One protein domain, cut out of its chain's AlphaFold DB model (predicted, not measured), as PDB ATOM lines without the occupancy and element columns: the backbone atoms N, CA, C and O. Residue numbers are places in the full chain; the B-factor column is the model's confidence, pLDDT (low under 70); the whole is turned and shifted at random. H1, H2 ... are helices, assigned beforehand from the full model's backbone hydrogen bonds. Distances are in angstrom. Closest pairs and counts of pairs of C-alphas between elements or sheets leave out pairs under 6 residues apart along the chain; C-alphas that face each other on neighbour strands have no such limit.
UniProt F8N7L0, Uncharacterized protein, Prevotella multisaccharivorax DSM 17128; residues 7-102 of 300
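AT A GLANCE: This is residues 7 to 102 of the 300 residues of an uncharacterized protein of Prevotella multisaccharivorax DSM 17128 (UniProt F8N7L0). Two layers of helices, long H1 beside short H4 and the hairpin H2 and H3, have H5 across one end. The printed part has 96 residues with five named helices, H1 to H5 in order, and is all helix. It is compact, radius of gyration of the C-alphas 12.3 A, spanning 33 by 28 by 21 A.

HOW THE PARTS SIT: H1, residues 7 to 29, is the hub, with a kink of 48 degrees near residue 23. It only just touches H2, residues 32 to 43, with 3 pairs of C-alphas within 8 A, the closest Ser 27 and Val 35. H2 and H3, residues 47 to 59, form a hairpin, closest C-alphas Leu 41 and Trp 53, 6.5 A. H4, residues 75 to 83, touches H1, closest C-alphas Gln 15 and Leu 79, 5.4 A. H5, residues 88 to 98, touches H1, closest C-alphas Val 9 and Phe 94, 5.5 A. Each O i to N i+4 pair is within hydrogen-bond range in H2 to H5, 17 of 19 in H1.

IN THESE COORDINATES: H1 begins at C-alpha 7 (-57.855, -6.743, 19.501) and measures 32.9 A; H5 ends at C-alpha 98 (-42.450, -8.871, 21.279).

THE WHOLE: The printed part has no cut; H3 to H4 is a long link, and residues 27 and 67 to 73 are under pLDDT 70.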
ATOM      1  N   THR A   7     -57.614  -6.306  20.886       71.50
ATOM      2  CA  THR A   7     -57.855  -6.743  19.501       71.50
ATOM      3  C   THR A   7     -56.761  -6.216  18.578       71.50
ATOM      4  O   THR A   7     -56.229  -6.946  17.747       71.50
ATOM      5  N   TRP A   8     -56.376  -4.955  18.762       77.81
ATOM      6  CA  TRP A   8     -55.325  -4.328  17.972       77.81
ATOM      7  C   TRP A   8     -53.941  -4.884  18.301       77.81
ATOM      8  O   TRP A   8     -53.178  -5.213  17.394       77.81
ATOM      9  N   VAL A   9     -53.647  -5.074  19.593       81.69
ATOM     10  CA  VAL A   9     -52.413  -5.743  20.030       81.69
ATOM     11  C   VAL A   9     -52.298  -7.117  19.370       81.69
ATOM     12  O   VAL A   9     -51.253  -7.429  18.816       81.69
ATOM     13  N   ASN A  10     -53.359  -7.924  19.363       79.69
ATOM     14  CA  ASN A  10     -53.327  -9.267  18.784       79.69
ATOM     15  C   ASN A  10     -53.129  -9.271  17.263       79.69
ATOM     16  O   ASN A  10     -52.415 -10.134  16.760       79.69
ATOM     17  N   LYS A  11     -53.670  -8.284  16.536       83.56
ATOM     18  CA  LYS A  11     -53.366  -8.111  15.105       83.56
ATOM     19  C   LYS A  11     -51.879  -7.846  14.869       83.56
ATOM     20  O   LYS A  11     -51.275  -8.485  14.013       83.56
ATOM     21  N   LEU A  12     -51.277  -6.959  15.666       89.00
ATOM     22  CA  LEU A  12     -49.837  -6.683  15.605       89.00
ATOM     23  C   LEU A  12     -49.005  -7.922  15.956       89.00
ATOM     24  O   LEU A  12     -48.001  -8.189  15.304       89.00
ATOM     25  N   ARG A  13     -49.430  -8.697  16.964       89.38
ATOM     26  CA  ARG A  13     -48.784  -9.961  17.348       89.38
ATOM     27  C   ARG A  13     -48.757 -10.945  16.189       89.38
ATOM     28  O   ARG A  13     -47.678 -11.391  15.822       89.38
ATOM     29  N   LEU A  14     -49.922 -11.226  15.605       86.38
ATOM     30  CA  LEU A  14     -50.061 -12.150  14.483       86.38
ATOM     31  C   LEU A  14     -49.171 -11.739  13.307       86.38
ATOM     32  O   LEU A  14     -48.392 -12.543  12.808       86.38
ATOM     33  N   GLN A  15     -49.230 -10.466  12.905       88.62
ATOM     34  CA  GLN A  15     -48.432 -10.000  11.771       88.62
ATOM     35  C   GLN A  15     -46.930  -9.995  12.052       88.62
ATOM     36  O   GLN A  15     -46.126 -10.248  11.154       88.62
ATOM     37  N   TYR A  16     -46.530  -9.776  13.305       91.88
ATOM     38  CA  TYR A  16     -45.139  -9.926  13.703       91.88
ATOM     39  C   TYR A  16     -44.663 -11.381  13.602       91.88
ATOM     40  O   TYR A  16     -43.590 -11.596  13.047       91.88
ATOM     41  N   LEU A  17     -45.437 -12.368  14.075       88.62
ATOM     42  CA  LEU A  17     -45.055 -13.788  13.976       88.62
ATOM     43  C   LEU A  17     -44.891 -14.225  12.518       88.62
ATOM     44  O   LEU A  17     -43.827 -14.713  12.148       88.62
ATOM     45  N   ARG A  18     -45.864 -13.901  11.662       86.81
ATOM     46  CA  ARG A  18     -45.784 -14.165  10.216       86.81
ATOM     47  C   ARG A  18     -44.564 -13.517   9.565       86.81
ATOM     48  O   ARG A  18     -43.920 -14.106   8.701       86.81
ATOM     49  N   THR A  19     -44.220 -12.300   9.997       89.19
ATOM     50  CA  THR A  19     -42.997 -11.621   9.551       89.19
ATOM     51  C   THR A  19     -41.746 -12.401   9.965       89.19
ATOM     52  O   THR A  19     -40.827 -12.519   9.160       89.19
ATOM     53  N   LEU A  20     -41.686 -12.943  11.186       89.06
ATOM     54  CA  LEU A  20     -40.547 -13.758  11.625       89.06
ATOM     55  C   LEU A  20     -40.389 -15.015  10.765       89.06
ATOM     56  O   LEU A  20     -39.289 -15.278  10.282       89.06
ATOM     57  N   GLU A  21     -41.476 -15.757  10.554       83.94
ATOM     58  CA  GLU A  21     -41.475 -16.996   9.769       83.94
ATOM     59  C   GLU A  21     -40.989 -16.754   8.337       83.94
ATOM     60  O   GLU A  21     -40.008 -17.359   7.901       83.94
ATOM     61  N   LEU A  22     -41.595 -15.789   7.631       83.88
ATOM     62  CA  LEU A  22     -41.227 -15.494   6.247       83.88
ATOM     63  C   LEU A  22     -39.757 -15.079   6.128       83.88
ATOM     64  O   LEU A  22     -39.043 -15.556   5.242       83.88
ATOM     65  N   TYR A  23     -39.300 -14.157   6.975       84.06
ATOM     66  CA  TYR A  23     -37.984 -13.548   6.801       84.06
ATOM     67  C   TYR A  23     -36.849 -14.470   7.252       84.06
ATOM     68  O   TYR A  23     -35.790 -14.446   6.627       84.06
ATOM     69  N   GLU A  24     -37.037 -15.327   8.256       78.00
ATOM     70  CA  GLU A  24     -36.028 -16.344   8.584       78.00
ATOM     71  C   GLU A  24     -35.869 -17.367   7.444       78.00
ATOM     72  O   GLU A  24     -34.739 -17.689   7.069       78.00
ATOM     73  N   GLU A  25     -36.963 -17.802   6.812       73.81
ATOM     74  CA  GLU A  25     -36.919 -18.771   5.708       73.81
ATOM     75  C   GLU A  25     -36.387 -18.183   4.392       73.81
ATOM     76  O   GLU A  25     -35.720 -18.869   3.610       73.81
ATOM     77  N   THR A  26     -36.675 -16.905   4.123       76.19
ATOM     78  CA  THR A  26     -36.459 -16.302   2.797       76.19
ATOM     79  C   THR A  26     -35.432 -15.174   2.757       76.19
ATOM     80  O   THR A  26     -35.092 -14.730   1.659       76.19
ATOM     81  N   SER A  27     -34.852 -14.757   3.893       68.81
ATOM     82  CA  SER A  27     -33.941 -13.593   3.999       68.81
ATOM     83  C   SER A  27     -32.818 -13.539   2.962       68.81
ATOM     84  O   SER A  27     -32.403 -12.453   2.565       68.81
ATOM     85  N   GLN A  28     -32.317 -14.685   2.495       71.06
ATOM     86  CA  GLN A  28     -31.246 -14.751   1.492       71.06
ATOM     87  C   GLN A  28     -31.686 -14.327   0.080       71.06
ATOM     88  O   GLN A  28     -30.837 -14.077  -0.774       71.06
ATOM     89  N   ARG A  29     -32.995 -14.286  -0.185       75.44
ATOM     90  CA  ARG A  29     -33.594 -14.004  -1.500       75.44
ATOM     91  C   ARG A  29     -34.300 -12.647  -1.559       75.44
ATOM     92  O   ARG A  29     -34.778 -12.276  -2.627       75.44
ATOM     93  N   LEU A  30     -34.363 -11.928  -0.440       77.31
ATOM     94  CA  LEU A  30     -35.054 -10.644  -0.330       77.31
ATOM     95  C   LEU A  30     -34.133  -9.459  -0.681       77.31
ATOM     96  O   LEU A  30     -32.912  -9.547  -0.510       77.31
ATOM     97  N   PRO A  31     -34.690  -8.323  -1.143       80.56
ATOM     98  CA  PRO A  31     -33.947  -7.083  -1.333       80.56
ATOM     99  C   PRO A  31     -33.202  -6.628  -0.068       80.56
ATOM    100  O   PRO A  31     -33.699  -6.734   1.053       80.56
ATOM    101  N   THR A  32     -32.022  -6.023  -0.238       82.25
ATOM    102  CA  THR A  32     -31.197  -5.523   0.881       82.25
ATOM    103  C   THR A  32     -31.947  -4.540   1.791       82.25
ATOM    104  O   THR A  32     -31.701  -4.516   2.998       82.25
ATOM    105  N   SER A  33     -32.850  -3.726   1.235       82.94
ATOM    106  CA  SER A  33     -33.690  -2.783   1.985       82.94
ATOM    107  C   SER A  33     -34.669  -3.496   2.919       82.94
ATOM    108  O   SER A  33     -34.757  -3.121   4.087       82.94
ATOM    109  N   GLU A  34     -35.327  -4.557   2.449       84.75
ATOM    110  CA  GLU A  34     -36.249  -5.370   3.249       84.75
ATOM    111  C   GLU A  34     -35.515  -6.089   4.382       84.75
ATOM    112  O   GLU A  34     -35.901  -5.987   5.545       84.75
ATOM    113  N   VAL A  35     -34.382  -6.732   4.077       86.00
ATOM    114  CA  VAL A  35     -33.552  -7.399   5.095       86.00
ATOM    115  C   VAL A  35     -33.073  -6.398   6.151       86.00
ATOM    116  O   VAL A  35     -33.017  -6.716   7.343       86.00
ATOM    117  N   LYS A  36     -32.727  -5.172   5.741       89.06
ATOM    118  CA  LYS A  36     -32.336  -4.101   6.664       89.06
ATOM    119  C   LYS A  36     -33.510  -3.668   7.545       89.06
ATOM    120  O   LYS A  36     -33.327  -3.558   8.757       89.06
ATOM    121  N   ALA A  37     -34.689  -3.451   6.967       90.50
ATOM    122  CA  ALA A  37     -35.879  -3.068   7.718       90.50
ATOM    123  C   ALA A  37     -36.308  -4.152   8.717       90.50
ATOM    124  O   ALA A  37     -36.594  -3.827   9.871       90.50
ATOM    125  N   TYR A  38     -36.251  -5.426   8.326       91.31
ATOM    126  CA  TYR A  38     -36.482  -6.566   9.215       91.31
ATOM    127  C   TYR A  38     -35.491  -6.591  10.389       91.31
ATOM    128  O   TYR A  38     -35.895  -6.625  11.549       91.31
ATOM    129  N   LYS A  39     -34.180  -6.471  10.135       91.06
ATOM    130  CA  LYS A  39     -33.162  -6.444  11.208       91.06
ATOM    131  C   LYS A  39     -33.362  -5.291  12.198       91.06
ATOM    132  O   LYS A  39     -33.105  -5.443  13.396       91.06
ATOM    133  N   ILE A  40     -33.819  -4.139  11.710       94.00
ATOM    134  CA  ILE A  40     -34.143  -2.996  12.567       94.00
ATOM    135  C   ILE A  40     -35.408  -3.285  13.384       94.00
ATOM    136  O   ILE A  40     -35.382  -3.052  14.591       94.00
ATOM    137  N   LEU A  41     -36.457  -3.869  12.787       94.94
ATOM    138  CA  LEU A  41     -37.662  -4.303  13.508       94.94
ATOM    139  C   LEU A  41     -37.316  -5.231  14.680       94.94
ATOM    140  O   LEU A  41     -37.797  -5.025  15.796       94.94
ATOM    141  N   LEU A  42     -36.431  -6.212  14.469       93.19
ATOM    142  CA  LEU A  42     -35.969  -7.104  15.541       93.19
ATOM    143  C   LEU A  42     -35.352  -6.326  16.712       93.19
ATOM    144  O   LEU A  42     -35.582  -6.668  17.874       93.19
ATOM    145  N   SER A  43     -34.652  -5.232  16.412       94.25
ATOM    146  CA  SER A  43     -33.946  -4.388  17.382       94.25
ATOM    147  C   SER A  43     -34.834  -3.369  18.107       94.25
ATOM    148  O   SER A  43     -34.370  -2.773  19.076       94.25
ATOM    149  N   VAL A  44     -36.093  -3.175  17.690       96.38
ATOM    150  CA  VAL A  44     -37.053  -2.257  18.333       96.38
ATOM    151  C   VAL A  44     -37.346  -2.687  19.772       96.38
ATOM    152  O   VAL A  44     -37.769  -3.830  20.000       96.38
ATOM    153  N   LYS A  45     -37.184  -1.759  20.729       96.25
ATOM    154  CA  LYS A  45     -37.458  -1.980  22.165       96.25
ATOM    155  C   LYS A  45     -38.415  -0.963  22.779       96.25
ATOM    156  O   LYS A  45     -38.911  -1.197  23.880       96.25
ATOM    157  N   THR A  46     -38.673   0.150  22.100       97.12
ATOM    158  CA  THR A  46     -39.518   1.243  22.595       97.12
ATOM    159  C   THR A  46     -40.498   1.731  21.530       97.12
ATOM    160  O   THR A  46     -40.315   1.478  20.339       97.12
ATOM    161  N   VAL A  47     -41.545   2.449  21.954       96.19
ATOM    162  CA  VAL A  47     -42.521   3.070  21.038       96.19
ATOM    163  C   VAL A  47     -41.821   4.022  20.061       96.19
ATOM    164  O   VAL A  47     -42.163   4.051  18.880       96.19
ATOM    165  N   ASP A  48     -40.800   4.749  20.518       96.62
ATOM    166  CA  ASP A  48     -40.040   5.665  19.667       96.62
ATOM    167  C   ASP A  48     -39.168   4.932  18.646       96.62
ATOM    168  O   ASP A  48     -39.145   5.338  17.483       96.62
ATOM    169  N   ASP A  49     -38.527   3.818  19.021       97.38
ATOM    170  CA  ASP A  49     -37.815   2.963  18.058       97.38
ATOM    171  C   ASP A  49     -38.779   2.440  16.985       97.38
ATOM    172  O   ASP A  49     -38.448   2.407  15.800       97.38
ATOM    173  N   PHE A  50     -39.994   2.053  17.387       96.19
ATOM    174  CA  PHE A  50     -41.007   1.548  16.465       96.19
ATOM    175  C   PHE A  50     -41.488   2.637  15.498       96.19
ATOM    176  O   PHE A  50     -41.594   2.394  14.300       96.19
ATOM    177  N   ARG A  51     -41.697   3.872  15.974       94.44
ATOM    178  CA  ARG A  51     -42.004   5.024  15.106       94.44
ATOM    179  C   ARG A  51     -40.879   5.320  14.120       94.44
ATOM    180  O   ARG A  51     -41.154   5.626  12.964       94.44
ATOM    181  N   GLN A  52     -39.625   5.249  14.566       95.12
ATOM    182  CA  GLN A  52     -38.469   5.422  13.682       95.12
ATOM    183  C   GLN A  52     -38.417   4.321  12.622       95.12
ATOM    184  O   GLN A  52     -38.179   4.614  11.454       95.12
ATOM    185  N   TRP A  53     -38.705   3.075  13.009       95.88
ATOM    186  CA  TRP A  53     -38.823   1.965  12.072       95.88
ATOM    187  C   TRP A  53     -39.914   2.218  11.016       95.88
ATOM    188  O   TRP A  53     -39.616   2.111   9.829       95.88
ATOM    189  N   ARG A  54     -41.120   2.659  11.411       93.25
ATOM    190  CA  ARG A  54     -42.206   3.008  10.468       93.25
ATOM    191  C   ARG A  54     -41.815   4.132   9.496       93.25
ATOM    192  O   ARG A  54     -42.069   4.031   8.304       93.25
ATOM    193  N   ARG A  55     -41.136   5.185   9.970       92.06
ATOM    194  CA  ARG A  55     -40.636   6.265   9.087       92.06
ATOM    195  C   ARG A  55     -39.624   5.753   8.062       92.06
ATOM    196  O   ARG A  55     -39.677   6.131   6.902       92.06
ATOM    197  N   MET A  56     -38.724   4.868   8.478       92.50
ATOM    198  CA  MET A  56     -37.745   4.261   7.575       92.50
ATOM    199  C   MET A  56     -38.401   3.317   6.552       92.50
ATOM    200  O   MET A  56     -37.957   3.266   5.408       92.50
ATOM    201  N   MET A  57     -39.479   2.617   6.924       90.38
ATOM    202  CA  MET A  57     -40.298   1.850   5.975       90.38
ATOM    203  C   MET A  57     -40.868   2.746   4.866       90.38
ATOM    204  O   MET A  57     -40.836   2.359   3.697       90.38
ATOM    205  N   ASP A  58     -41.340   3.945   5.215       87.25
ATOM    206  CA  ASP A  58     -41.822   4.944   4.253       87.25
ATOM    207  C   ASP A  58     -40.695   5.451   3.335       87.25
ATOM    208  O   ASP A  58     -40.830   5.413   2.115       87.25
ATOM    209  N   GLU A  59     -39.533   5.800   3.899       87.50
ATOM    210  CA  GLU A  59     -38.346   6.218   3.130       87.50
ATOM    211  C   GLU A  59     -37.859   5.150   2.137       87.50
ATOM    212  O   GLU A  59     -37.299   5.474   1.090       87.50
ATOM    213  N   PHE A  60     -38.056   3.869   2.457       85.19
ATOM    214  CA  PHE A  60     -37.692   2.750   1.586       85.19
ATOM    215  C   PHE A  60     -38.781   2.395   0.563       85.19
ATOM    216  O   PHE A  60     -38.566   1.488  -0.240       85.19
ATOM    217  N   GLY A  61     -39.928   3.086   0.566       83.44
ATOM    218  CA  GLY A  61     -41.064   2.777  -0.308       83.44
ATOM    219  C   GLY A  61     -41.752   1.453   0.039       83.44
ATOM    220  O   GLY A  61     -42.375   0.838  -0.821       83.44
ATOM    221  N   MET A  62     -41.591   0.985   1.281       81.62
ATOM    222  CA  MET A  62     -42.091  -0.308   1.767       81.62
ATOM    223  C   MET A  62     -43.246  -0.159   2.764       81.62
ATOM    224  O   MET A  62     -43.770  -1.171   3.221       81.62
ATOM    225  N   SER A  63     -43.609   1.073   3.130       82.62
ATOM    226  CA  SER A  63     -44.785   1.363   3.956       82.62
ATOM    227  C   SER A  63     -46.088   1.019   3.226       82.62
ATOM    228  O   SER A  63     -46.153   1.059   1.996       82.62
ATOM    229  N   TYR A  64     -47.145   0.746   3.994       77.56
ATOM    230  CA  TYR A  64     -48.471   0.389   3.480       77.56
ATOM    231  C   TYR A  64     -49.099   1.426   2.537       77.56
ATOM    232  O   TYR A  64     -49.964   1.081   1.729       77.56
ATOM    233  N   VAL A  65     -48.662   2.687   2.614       78.00
ATOM    234  CA  VAL A  65     -49.138   3.777   1.750       78.00
ATOM    235  C   VAL A  65     -48.625   3.681   0.310       78.00
ATOM    236  O   VAL A  65     -49.199   4.305  -0.583       78.00
ATOM    237  N   HIS A  66     -47.581   2.888   0.056       76.56
ATOM    238  CA  HIS A  66     -47.013   2.707  -1.280       76.56
ATOM    239  C   HIS A  66     -47.741   1.568  -2.002       76.56
ATOM    240  O   HIS A  66     -47.467   0.387  -1.800       76.56
ATOM    241  N   THR A  67     -48.706   1.921  -2.854       55.62
ATOM    242  CA  THR A  67     -49.641   0.981  -3.507       55.62
ATOM    243  C   THR A  67     -49.022   0.062  -4.565       55.62
ATOM    244  O   THR A  67     -49.669  -0.908  -4.959       55.62
ATOM    245  N   ASP A  68     -47.796   0.349  -5.008       56.53
ATOM    246  CA  ASP A  68     -47.157  -0.312  -6.155       56.53
ATOM    247  C   ASP A  68     -46.188  -1.440  -5.756       56.53
ATOM    248  O   ASP A  68     -45.667  -2.148  -6.622       56.53
ATOM    249  N   TYR A  69     -45.954  -1.652  -4.456       55.53
ATOM    250  CA  TYR A  69     -45.190  -2.805  -3.980       55.53
ATOM    251  C   TYR A  69     -46.089  -4.053  -3.979       55.53
ATOM    252  O   TYR A  69     -47.210  -3.981  -3.466       55.53
ATOM    253  N   PRO A  70     -45.661  -5.213  -4.518       54.81
ATOM    254  CA  PRO A  70     -46.477  -6.424  -4.482       54.81
ATOM    255  C   PRO A  70     -46.822  -6.804  -3.034       54.81
ATOM    256  O   PRO A  70     -45.985  -7.329  -2.299       54.81
ATOM    257  N   LYS A  71     -48.075  -6.553  -2.627       52.31
ATOM    258  CA  LYS A  71     -48.575  -6.802  -1.259       52.31
ATOM    259  C   LYS A  71     -48.341  -8.237  -0.785       52.31
ATOM    260  O   LYS A  71     -48.171  -8.470   0.399       52.31
ATOM    261  N   THR A  72     -48.263  -9.190  -1.710       49.97
ATOM    262  CA  THR A  72     -48.110 -10.621  -1.424       49.97
ATOM    263  C   THR A  72     -46.719 -11.039  -0.928       49.97
ATOM    264  O   THR A  72     -46.537 -12.216  -0.640       49.97
ATOM    265  N   LEU A  73     -45.730 -10.134  -0.855       59.09
ATOM    266  CA  LEU A  73     -44.369 -10.456  -0.384       59.09
ATOM    267  C   LEU A  73     -43.848  -9.537   0.736       59.09
ATOM    268  O   LEU A  73     -42.802  -9.820   1.313       59.09
ATOM    269  N   ASN A  74     -44.568  -8.467   1.088       73.06
ATOM    270  CA  ASN A  74     -44.097  -7.475   2.055       73.06
ATOM    271  C   ASN A  74     -44.910  -7.524   3.363       73.06
ATOM    272  O   ASN A  74     -45.700  -6.631   3.655       73.06
ATOM    273  N   LEU A  75     -44.687  -8.560   4.181       83.56
ATOM    274  CA  LEU A  75     -45.323  -8.671   5.506       83.56
ATOM    275  C   LEU A  75     -44.921  -7.540   6.472       83.56
ATOM    276  O   LEU A  75     -45.678  -7.213   7.385       83.56
ATOM    277  N   LEU A  76     -43.780  -6.876   6.242       88.81
ATOM    278  CA  LEU A  76     -43.411  -5.670   6.991       88.81
ATOM    279  C   LEU A  76     -44.401  -4.525   6.719       88.81
ATOM    280  O   LEU A  76     -44.746  -3.794   7.644       88.81
ATOM    281  N   SER A  77     -44.894  -4.397   5.482       86.62
ATOM    282  CA  SER A  77     -45.958  -3.453   5.123       86.62
ATOM    283  C   SER A  77     -47.286  -3.796   5.789       86.62
ATOM    284  O   SER A  77     -48.016  -2.880   6.147       86.62
ATOM    285  N   GLU A  78     -47.629  -5.077   5.951       86.19
ATOM    286  CA  GLU A  78     -48.861  -5.467   6.652       86.19
ATOM    287  C   GLU A  78     -48.781  -5.159   8.150       86.19
ATOM    288  O   GLU A  78     -49.761  -4.711   8.748       86.19
ATOM    289  N   LEU A  79     -47.611  -5.366   8.764       90.94
ATOM    290  CA  LEU A  79     -47.373  -4.971  10.150       90.94
ATOM    291  C   LEU A  79     -47.441  -3.443  10.315       90.94
ATOM    292  O   LEU A  79     -47.991  -2.961  11.304       90.94
ATOM    293  N   ASP A  80     -46.903  -2.695   9.350       90.50
ATOM    294  CA  ASP A  80     -46.978  -1.232   9.299       90.50
ATOM    295  C   ASP A  80     -48.423  -0.724   9.130       90.50
ATOM    296  O   ASP A  80     -48.837   0.166   9.871       90.50
ATOM    297  N   ASP A  81     -49.215  -1.340   8.246       88.25
ATOM    298  CA  ASP A  81     -50.652  -1.064   8.081       88.25
ATOM    299  C   ASP A  81     -51.425  -1.368   9.369       88.25
ATOM    300  O   ASP A  81     -52.198  -0.558   9.870       88.25
ATOM    301  N   CYS A  82     -51.150  -2.517   9.995       86.50
ATOM    302  CA  CYS A  82     -51.756  -2.862  11.276       86.50
ATOM    303  C   CYS A  82     -51.362  -1.889  12.387       86.50
ATOM    304  O   CYS A  82     -52.118  -1.734  13.341       86.50
ATOM    305  N   ALA A  83     -50.196  -1.252  12.308       89.00
ATOM    306  CA  ALA A  83     -49.795  -0.222  13.254       89.00
ATOM    307  C   ALA A  83     -50.452   1.134  12.975       89.00
ATOM    308  O   ALA A  83     -50.456   1.996  13.860       89.00
ATOM    309  N   GLU A  84     -51.013   1.340  11.784       86.50
ATOM    310  CA  GLU A  84     -51.671   2.584  11.433       86.50
ATOM    311  C   GLU A  84     -52.942   2.783  12.255       86.50
ATOM    312  O   GLU A  84     -53.881   2.001  12.185       86.50
ATOM    313  N   GLY A  85     -52.969   3.849  13.059       75.25
ATOM    314  CA  GLY A  85     -54.066   4.162  13.977       75.25
ATOM    315  C   GLY A  85     -53.928   3.567  15.385       75.25
ATOM    316  O   GLY A  85     -54.686   3.960  16.275       75.25
ATOM    317  N   ALA A  86     -52.960   2.677  15.633       84.94
ATOM    318  CA  ALA A  86     -52.701   2.164  16.975       84.94
ATOM    319  C   ALA A  86     -52.081   3.263  17.858       84.94
ATOM    320  O   ALA A  86     -51.069   3.867  17.502       84.94
ATOM    321  N   ASN A  87     -52.665   3.509  19.034       87.56
ATOM    322  CA  ASN A  87     -52.113   4.470  19.991       87.56
ATOM    323  C   ASN A  87     -50.853   3.933  20.696       87.56
ATOM    324  O   ASN A  87     -50.584   2.728  20.718       87.56
ATOM    325  N   ASP A  88     -50.106   4.827  21.342       90.88
ATOM    326  CA  ASP A  88     -48.850   4.497  22.030       90.88
ATOM    327  C   ASP A  88     -49.011   3.399  23.075       90.88
ATOM    328  O   ASP A  88     -48.141   2.544  23.219       90.88
ATOM    329  N   THR A  89     -50.139   3.395  23.785       87.56
ATOM    330  CA  THR A  89     -50.433   2.387  24.807       87.56
ATOM    331  C   THR A  89     -50.555   0.986  24.184       87.56
ATOM    332  O   THR A  89     -50.025   0.014  24.723       87.56
ATOM    333  N   THR A  90     -51.196   0.881  23.016       86.94
ATOM    334  CA  THR A  90     -51.318  -0.363  22.234       86.94
ATOM    335  C   THR A  90     -49.958  -0.812  21.698       86.94
ATOM    336  O   THR A  90     -49.584  -1.973  21.874       86.94
ATOM    337  N   ILE A  91     -49.181   0.105  21.111       93.19
ATOM    338  CA  ILE A  91     -47.831  -0.193  20.607       93.19
ATOM    339  C   ILE A  91     -46.904  -0.633  21.747       93.19
ATOM    340  O   ILE A  91     -46.176  -1.614  21.604       93.19
ATOM    341  N   ALA A  92     -46.962   0.019  22.909       91.94
ATOM    342  CA  ALA A  92     -46.177  -0.360  24.079       91.94
ATOM    343  C   ALA A  92     -46.521  -1.777  24.573       91.94
ATOM    344  O   ALA A  92     -45.618  -2.555  24.888       91.94
ATOM    345  N   ALA A  93     -47.810  -2.136  24.607       87.00
ATOM    346  CA  ALA A  93     -48.253  -3.482  24.973       87.00
ATOM    347  C   ALA A  93     -47.764  -4.548  23.974       87.00
ATOM    348  O   ALA A  93     -47.297  -5.613  24.390       87.00
ATOM    349  N   PHE A  94     -47.812  -4.247  22.671       92.12
ATOM    350  CA  PHE A  94     -47.239  -5.095  21.625       92.12
ATOM    351  C   PHE A  94     -45.724  -5.274  21.800       92.12
ATOM    352  O   PHE A  94     -45.253  -6.408  21.842       92.12
ATOM    353  N   ILE A  95     -44.963  -4.189  21.978       94.75
ATOM    354  CA  ILE A  95     -43.500  -4.243  22.136       94.75
ATOM    355  C   ILE A  95     -43.107  -5.036  23.382       94.75
ATOM    356  O   ILE A  95     -42.210  -5.876  23.315       94.75
ATOM    357  N   LYS A  96     -43.800  -4.826  24.510       92.12
ATOM    358  CA  LYS A  96     -43.566  -5.593  25.740       92.12
ATOM    359  C   LYS A  96     -43.689  -7.098  25.494       92.12
ATOM    360  O   LYS A  96     -42.863  -7.851  25.993       92.12
ATOM    361  N   TRP A  97     -44.691  -7.522  24.721       91.19
ATOM    362  CA  TRP A  97     -44.859  -8.919  24.319       91.19
ATOM    363  C   TRP A  97     -43.806  -9.368  23.296       91.19
ATOM    364  O   TRP A  97     -43.212 -10.422  23.466       91.19
ATOM    365  N   LYS A  98     -43.489  -8.557  22.279       93.12
ATOM    366  CA  LYS A  98     -42.450  -8.871  21.279       93.12
ATOM    367  C   LYS A  98     -41.119  -9.212  21.951       93.12
ATOM    368  O   LYS A  98     -40.421 -10.121  21.516       93.12
ATOM    369  N   LEU A  99     -40.764  -8.485  23.010       90.44
ATOM    370  CA  LEU A  99     -39.520  -8.687  23.755       90.44
ATOM    371  C   LEU A  99     -39.463 -10.009  24.534       90.44
ATOM    372  O   LEU A  99     -38.376 -10.395  24.958       90.44
ATOM    373  N   THR A 100     -40.585 -10.713  24.718       85.75
ATOM    374  CA  THR A 100     -40.594 -12.051  25.332       85.75
ATOM    375  C   THR A 100     -40.325 -13.166  24.324       85.75
ATOM    376  O   THR A 100     -40.185 -14.317  24.728       85.75
ATOM    377  N   ILE A 101     -40.271 -12.854  23.026       85.25
ATOM    378  CA  ILE A 101     -40.067 -13.830  21.953       85.25
ATOM    379  C   ILE A 101     -38.610 -13.792  21.505       85.25
ATOM    380  O   ILE A 101     -38.072 -12.731  21.191       85.25
ATOM    381  N   ASN A 102     -37.986 -14.966  21.415       86.06
ATOM    382  CA  ASN A 102     -36.734 -15.139  20.690       86.06
ATOM    383  C   ASN A 102     -37.056 -15.525  19.232       86.06
ATOM    384  O   ASN A 102     -37.536 -16.637  19.018       86.06
TER     385      ASN A 102